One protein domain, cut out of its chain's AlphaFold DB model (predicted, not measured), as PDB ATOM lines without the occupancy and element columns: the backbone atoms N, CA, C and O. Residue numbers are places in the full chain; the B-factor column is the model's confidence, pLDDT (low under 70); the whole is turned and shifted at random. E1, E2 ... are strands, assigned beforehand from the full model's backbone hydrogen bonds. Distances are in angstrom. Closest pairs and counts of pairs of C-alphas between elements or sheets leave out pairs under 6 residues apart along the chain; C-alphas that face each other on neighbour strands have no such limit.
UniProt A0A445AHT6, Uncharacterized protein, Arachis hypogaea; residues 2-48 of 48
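This is residues 2 to 48 of the 48 residues of an uncharacterized protein of Arachis hypogaea (UniProt A0A445AHT6). There is little regular structure: one small strand hairpin, E1 and E2, follows a long winding stretch, residues 2 to 31, and residues 42 to 48 form a tail after it. Residues 10 to 15, and 34 to 39 at the hairpin's tip, stick out. The printed part has 47 residues, with no named helix and two named strands, E1 then E2, antiparallel; the class is all strand, though just 8 residues are in named elements. It is loose, with a radius of gyration of the C-alphas of 13.2 A and spans of 36 by 26 by 18 A.

Start at C-alpha 2, (-47.283, -24.541, 46.494). Find E1, residues 32 to 35, 9.8 A long, from C-alpha 32 at (-34.930, -37.023, 48.449). E2, residues 38 to 41, 10.0 A long, ends at C-alpha 41, (-36.860, -40.921, 48.029).

A tight link of 2 residues joins the hairpin E1 and E2, antiparallel at 151 degrees. C-alphas 32 and 41 face each other at 4.4 A. Look for N 33 and O 40, 2.9 A, within hydrogen-bond range.

The farthest C-alphas, His 11 and Asn 26, are 36.8 A apart. The printed part has no cut. Mean pLDDT of the printed part is 75.0; residues 2 to 17, 46 and 48 are under 70.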
ATOM      1  N   LEU A   2     -47.287 -23.615  47.634       64.44
ATOM      2  CA  LEU A   2     -47.283 -24.541  46.494       64.44
ATOM      3  C   LEU A   2     -48.476 -24.199  45.595       64.44
ATOM      4  O   LEU A   2     -49.607 -24.174  46.074       64.44
ATOM      5  N   LYS A   3     -48.226 -23.892  44.320       65.38
ATOM      6  CA  LYS A   3     -49.300 -23.650  43.352       65.38
ATOM      7  C   LYS A   3     -49.800 -25.002  42.856       65.38
ATOM      8  O   LYS A   3     -49.029 -25.755  42.269       65.38
ATOM      9  N   VAL A   4     -51.061 -25.300  43.139       65.31
ATOM     10  CA  VAL A   4     -51.739 -26.503  42.659       65.31
ATOM     11  C   VAL A   4     -52.555 -26.095  41.445       65.31
ATOM     12  O   VAL A   4     -53.330 -25.144  41.519       65.31
ATOM     13  N   ASP A   5     -52.329 -26.769  40.324       66.31
ATOM     14  CA  ASP A   5     -53.142 -26.581  39.129       66.31
ATOM     15  C   ASP A   5     -54.565 -27.107  39.382       66.31
ATOM     16  O   ASP A   5     -54.739 -28.156  40.006       66.31
ATOM     17  N   GLU A   6     -55.578 -26.377  38.916       63.03
ATOM     18  CA  GLU A   6     -56.994 -26.659  39.181       63.03
ATOM     19  C   GLU A   6     -57.413 -28.055  38.687       63.03
ATOM     20  O   GLU A   6     -58.190 -28.743  39.350       63.03
ATOM     21  N   LEU A   7     -56.802 -28.550  37.601       61.41
ATOM     22  CA  LEU A   7     -57.053 -29.895  37.068       61.41
ATOM     23  C   LEU A   7     -56.407 -31.000  37.919       61.41
ATOM     24  O   LEU A   7     -56.744 -32.174  37.754       61.41
ATOM     25  N   THR A   8     -55.500 -30.635  38.831       57.12
ATOM     26  CA  THR A   8     -54.836 -31.517  39.811       57.12
ATOM     27  C   THR A   8     -55.546 -31.491  41.174       57.12
ATOM     28  O   THR A   8     -55.095 -32.126  42.131       57.12
ATOM     29  N   SER A   9     -56.657 -30.754  41.276       57.56
ATOM     30  CA  SER A   9     -57.493 -30.691  42.472       57.56
ATOM     31  C   SER A   9     -58.119 -32.054  42.789       57.56
ATOM     32  O   SER A   9     -58.408 -32.858  41.907       57.56
ATOM     33  N   ILE A  10     -58.349 -32.303  44.079       57.69
ATOM     34  CA  ILE A  10     -58.767 -33.577  44.706       57.69
ATOM     35  C   ILE A  10     -60.007 -34.215  44.042       57.69
ATOM     36  O   ILE A  10     -60.262 -35.406  44.192       57.69
ATOM     37  N   HIS A  11     -60.768 -33.428  43.287       58.41
ATOM     38  CA  HIS A  11     -62.051 -33.796  42.711       58.41
ATOM     39  C   HIS A  11     -61.948 -34.476  41.330       58.41
ATOM     40  O   HIS A  11     -62.938 -35.050  40.883       58.41
ATOM     41  N   SER A  12     -60.792 -34.446  40.646       55.41
ATOM     42  CA  SER A  12     -60.691 -34.837  39.225       55.41
ATOM     43  C   SER A  12     -59.884 -36.113  38.913       55.41
ATOM     44  O   SER A  12     -59.989 -36.605  37.788       55.41
ATOM     45  N   ARG A  13     -59.116 -36.715  39.842       50.31
ATOM     46  CA  ARG A  13     -58.391 -37.996  39.609       50.31
ATOM     47  C   ARG A  13     -58.188 -38.812  40.900       50.31
ATOM     48  O   ARG A  13     -58.104 -38.242  41.975       50.31
ATOM     49  N   GLY A  14     -58.099 -40.146  40.780       59.53
ATOM     50  CA  GLY A  14     -57.892 -41.104  41.888       59.53
ATOM     51  C   GLY A  14     -56.579 -40.952  42.694       59.53
ATOM     52  O   GLY A  14     -55.944 -39.911  42.657       59.53
ATOM     53  N   LYS A  15     -56.155 -42.020  43.404       64.38
ATOM     54  CA  LYS A  15     -55.117 -42.123  44.480       64.38
ATOM     55  C   LYS A  15     -53.771 -41.347  44.378       64.38
ATOM     56  O   LYS A  15     -53.015 -41.404  45.344       64.38
ATOM     57  N   PHE A  16     -53.428 -40.650  43.292       63.59
ATOM     58  CA  PHE A  16     -52.108 -40.026  43.100       63.59
ATOM     59  C   PHE A  16     -52.185 -38.591  42.558       63.59
ATOM     60  O   PHE A  16     -52.833 -38.342  41.543       63.59
ATOM     61  N   SER A  17     -51.433 -37.677  43.179       68.69
ATOM     62  CA  SER A  17     -51.177 -36.318  42.677       68.69
ATOM     63  C   SER A  17     -49.767 -36.218  42.082       68.69
ATOM     64  O   SER A  17     -48.860 -36.944  42.495       68.69
ATOM     65  N   ARG A  18     -49.576 -35.343  41.087       72.19
ATOM     66  CA  ARG A  18     -48.274 -35.076  40.453       72.19
ATOM     67  C   ARG A  18     -47.801 -33.683  40.854       72.19
ATOM     68  O   ARG A  18     -48.550 -32.723  40.727       72.19
ATOM     69  N   ILE A  19     -46.549 -33.576  41.292       74.12
ATOM     70  CA  ILE A  19     -45.914 -32.300  41.631       74.12
ATOM     71  C   ILE A  19     -44.850 -32.003  40.573       74.12
ATOM     72  O   ILE A  19     -43.909 -32.778  40.405       74.12
ATOM     73  N   CYS A  20     -44.988 -30.878  39.871       74.44
ATOM     74  CA  CYS A  20     -43.972 -30.379  38.946       74.44
ATOM     75  C   CYS A  20     -43.139 -29.296  39.637       74.44
ATOM     76  O   CYS A  20     -43.669 -28.279  40.079       74.44
ATOM     77  N   VAL A  21     -41.826 -29.506  39.711       75.88
ATOM     78  CA  VAL A  21     -40.867 -28.547  40.269       75.88
ATOM     79  C   VAL A  21     -39.865 -28.139  39.201       75.88
ATOM     80  O   VAL A  21     -39.462 -28.953  38.372       75.88
ATOM     81  N   LYS A  22     -39.444 -26.873  39.225       80.00
ATOM     82  CA  LYS A  22     -38.276 -26.441  38.457       80.00
ATOM     83  C   LYS A  22     -37.029 -26.842  39.234       80.00
ATOM     84  O   LYS A  22     -36.878 -26.448  40.388       80.00
ATOM     85  N   ILE A  23     -36.161 -27.611  38.594       80.94
ATOM     86  CA  ILE A  23     -34.876 -28.052  39.135       80.94
ATOM     87  C   ILE A  23     -33.748 -27.441  38.310       80.94
ATOM     88  O   ILE A  23     -33.827 -27.384  37.084       80.94
ATOM     89  N   ASP A  24     -32.715 -26.958  38.992       85.31
ATOM     90  CA  ASP A  24     -31.483 -26.488  38.361       85.31
ATOM     91  C   ASP A  24     -30.549 -27.684  38.169       85.31
ATOM     92  O   ASP A  24     -29.999 -28.209  39.137       85.31
ATOM     93  N   LEU A  25     -30.397 -28.119  36.918       86.19
ATOM     94  CA  LEU A  25     -29.588 -29.286  36.561       86.19
ATOM     95  C   LEU A  25     -28.076 -29.026  36.657       86.19
ATOM     96  O   LEU A  25     -27.305 -29.978  36.644       86.19
ATOM     97  N   ASN A  26     -27.640 -27.767  36.803       90.56
ATOM     98  CA  ASN A  26     -26.227 -27.452  37.050       90.56
ATOM     99  C   ASN A  26     -25.813 -27.726  38.500       90.56
ATOM    100  O   ASN A  26     -24.631 -27.680  38.839       90.56
ATOM    101  N   LYS A  27     -26.784 -27.988  39.379       87.38
ATOM    102  CA  LYS A  27     -26.558 -28.347  40.777       87.38
ATOM    103  C   LYS A  27     -26.774 -29.840  40.962       87.38
ATOM    104  O   LYS A  27     -27.536 -30.480  40.243       87.38
ATOM    105  N   LYS A  28     -26.117 -30.398  41.979       86.00
ATOM    106  CA  LYS A  28     -26.283 -31.807  42.336       86.00
ATOM    107  C   LYS A  28     -27.757 -32.097  42.626       86.00
ATOM    108  O   LYS A  28     -28.342 -31.500  43.529       86.00
ATOM    109  N   LEU A  29     -28.324 -33.048  41.889       85.81
ATOM    110  CA  LEU A  29     -29.669 -33.543  42.143       85.81
ATOM    111  C   LEU A  29     -29.711 -34.245  43.501       85.81
ATOM    112  O   LEU A  29     -28.913 -35.140  43.788       85.81
ATOM    113  N   ILE A  30     -30.653 -33.824  44.339       83.88
ATOM    114  CA  ILE A  30     -30.887 -34.434  45.645       83.88
ATOM    115  C   ILE A  30     -31.903 -35.569  45.443       83.88
ATOM    116  O   ILE A  30     -32.971 -35.327  44.877       83.88
ATOM    117  N   PRO A  31     -31.605 -36.811  45.866       84.12
ATOM    118  CA  PRO A  31     -32.477 -37.963  45.633       84.12
ATOM    119  C   PRO A  31     -33.586 -38.094  46.689       84.12
ATOM    120  O   PRO A  31     -34.129 -39.180  46.886       84.12
ATOM    121  N   TYR A  32     -33.907 -37.021  47.412       88.06
ATOM    122  CA  TYR A  32     -34.930 -37.023  48.449       88.06
ATOM    123  C   TYR A  32     -35.588 -35.653  48.606       88.06
ATOM    124  O   TYR A  32     -34.990 -34.619  48.304       88.06
ATOM    125  N   ILE A  33     -36.820 -35.666  49.107       87.12
ATOM    126  CA  ILE A  33     -37.539 -34.481  49.577       87.12
ATOM    127  C   ILE A  33     -38.036 -34.727  50.999       87.12
ATOM    128  O   ILE A  33     -38.440 -35.842  51.327       87.12
ATOM    129  N   SER A  34     -38.060 -33.683  51.821       88.88
ATOM    130  CA  SER A  34     -38.634 -33.741  53.166       88.88
ATOM    131  C   SER A  34     -40.008 -33.075  53.159       88.88
ATOM    132  O   SER A  34     -40.140 -31.903  52.806       88.88
ATOM    133  N   ALA A  35     -41.045 -33.815  53.540       83.69
ATOM    134  CA  ALA A  35     -42.411 -33.315  53.654       83.69
ATOM    135  C   ALA A  35     -43.110 -33.981  54.842       83.69
ATOM    136  O   ALA A  35     -42.871 -35.147  55.132       83.69
ATOM    137  N   LEU A  36     -43.981 -33.253  55.551       86.50
ATOM    138  CA  LEU A  36     -44.729 -33.799  56.698       86.50
ATOM    139  C   LEU A  36     -43.828 -34.459  57.770       86.50
ATOM    140  O   LEU A  36     -44.211 -35.451  58.386       86.50
ATOM    141  N   GLY A  37     -42.607 -33.940  57.954       91.75
ATOM    142  CA  GLY A  37     -41.621 -34.499  58.888       91.75
ATOM    143  C   GLY A  37     -41.034 -35.853  58.471       91.75
ATOM    144  O   GLY A  37     -40.474 -36.549  59.311       91.75
ATOM    145  N   LYS A  38     -41.183 -36.250  57.201       89.25
ATOM    146  CA  LYS A  38     -40.664 -37.505  56.648       89.25
ATOM    147  C   LYS A  38     -39.874 -37.256  55.371       89.25
ATOM    148  O   LYS A  38     -40.220 -36.375  54.582       89.25
ATOM    149  N   ASP A  39     -38.867 -38.090  55.152       90.75
ATOM    150  CA  ASP A  39     -38.072 -38.080  53.931       90.75
ATOM    151  C   ASP A  39     -38.624 -39.084  52.920       90.75
ATOM    152  O   ASP A  39     -38.855 -40.256  53.224       90.75
ATOM    153  N   PHE A  40     -38.814 -38.616  51.694       86.06
ATOM    154  CA  PHE A  40     -39.287 -39.406  50.568       86.06
ATOM    155  C   PHE A  40     -38.177 -39.492  49.532       86.06
ATOM    156  O   PHE A  40     -37.670 -38.462  49.087       86.06
ATOM    157  N   LYS A  41     -37.811 -40.711  49.127       86.75
ATOM    158  CA  LYS A  41     -36.860 -40.921  48.029       86.75
ATOM    159  C   LYS A  41     -37.495 -40.494  46.708       86.75
ATOM    160  O   LYS A  41     -38.641 -40.845  46.432       86.75
ATOM    161  N   LEU A  42     -36.741 -39.753  45.906       84.06
ATOM    162  CA  LEU A  42     -37.170 -39.285  44.598       84.06
ATOM    163  C   LEU A  42     -36.515 -40.124  43.499       84.06
ATOM    164  O   LEU A  42     -35.294 -40.256  43.453       84.06
ATOM    165  N   GLU A  43     -37.332 -40.637  42.585       81.69
ATOM    166  CA  GLU A  43     -36.867 -41.233  41.335       81.69
ATOM    167  C   GLU A  43     -37.075 -40.246  40.188       81.69
ATOM    168  O   GLU A  43     -38.191 -39.795  39.918       81.69
ATOM    169  N   TYR A  44     -35.992 -39.926  39.490       80.75
ATOM    170  CA  TYR A  44     -36.019 -39.082  38.308       80.75
ATOM    171  C   TYR A  44     -36.238 -39.953  37.065       80.75
ATOM    172  O   TYR A  44     -35.344 -40.690  36.653       80.75
ATOM    173  N   LYS A  45     -37.423 -39.887  36.451       75.25
ATOM    174  CA  LYS A  45     -37.699 -40.593  35.188       75.25
ATOM    175  C   LYS A  45     -37.367 -39.696  33.996       75.25
ATOM    176  O   LYS A  45     -37.911 -38.601  33.901       75.25
ATOM    177  N   GLY A  46     -36.530 -40.179  33.076       69.62
ATOM    178  CA  GLY A  46     -36.269 -39.512  31.792       69.62
ATOM    179  C   GLY A  46     -35.220 -38.393  31.818       69.62
ATOM    180  O   GLY A  46     -35.173 -37.602  30.884       69.62
ATOM    181  N   LEU A  47     -34.390 -38.322  32.861       70.56
ATOM    182  CA  LEU A  47     -33.135 -37.566  32.830       70.56
ATOM    183  C   LEU A  47     -32.086 -38.440  32.116       70.56
ATOM    184  O   LEU A  47     -31.547 -39.354  32.740       70.56
ATOM    185  N   HIS A  48     -31.882 -38.215  30.814       60.47
ATOM    186  CA  HIS A  48     -30.792 -38.794  30.018       60.47
ATOM    187  C   HIS A  48     -29.781 -37.706  29.653       60.47
ATOM    188  O   HIS A  48     -30.235 -36.583  29.335       60.47
TER     189      HIS A  48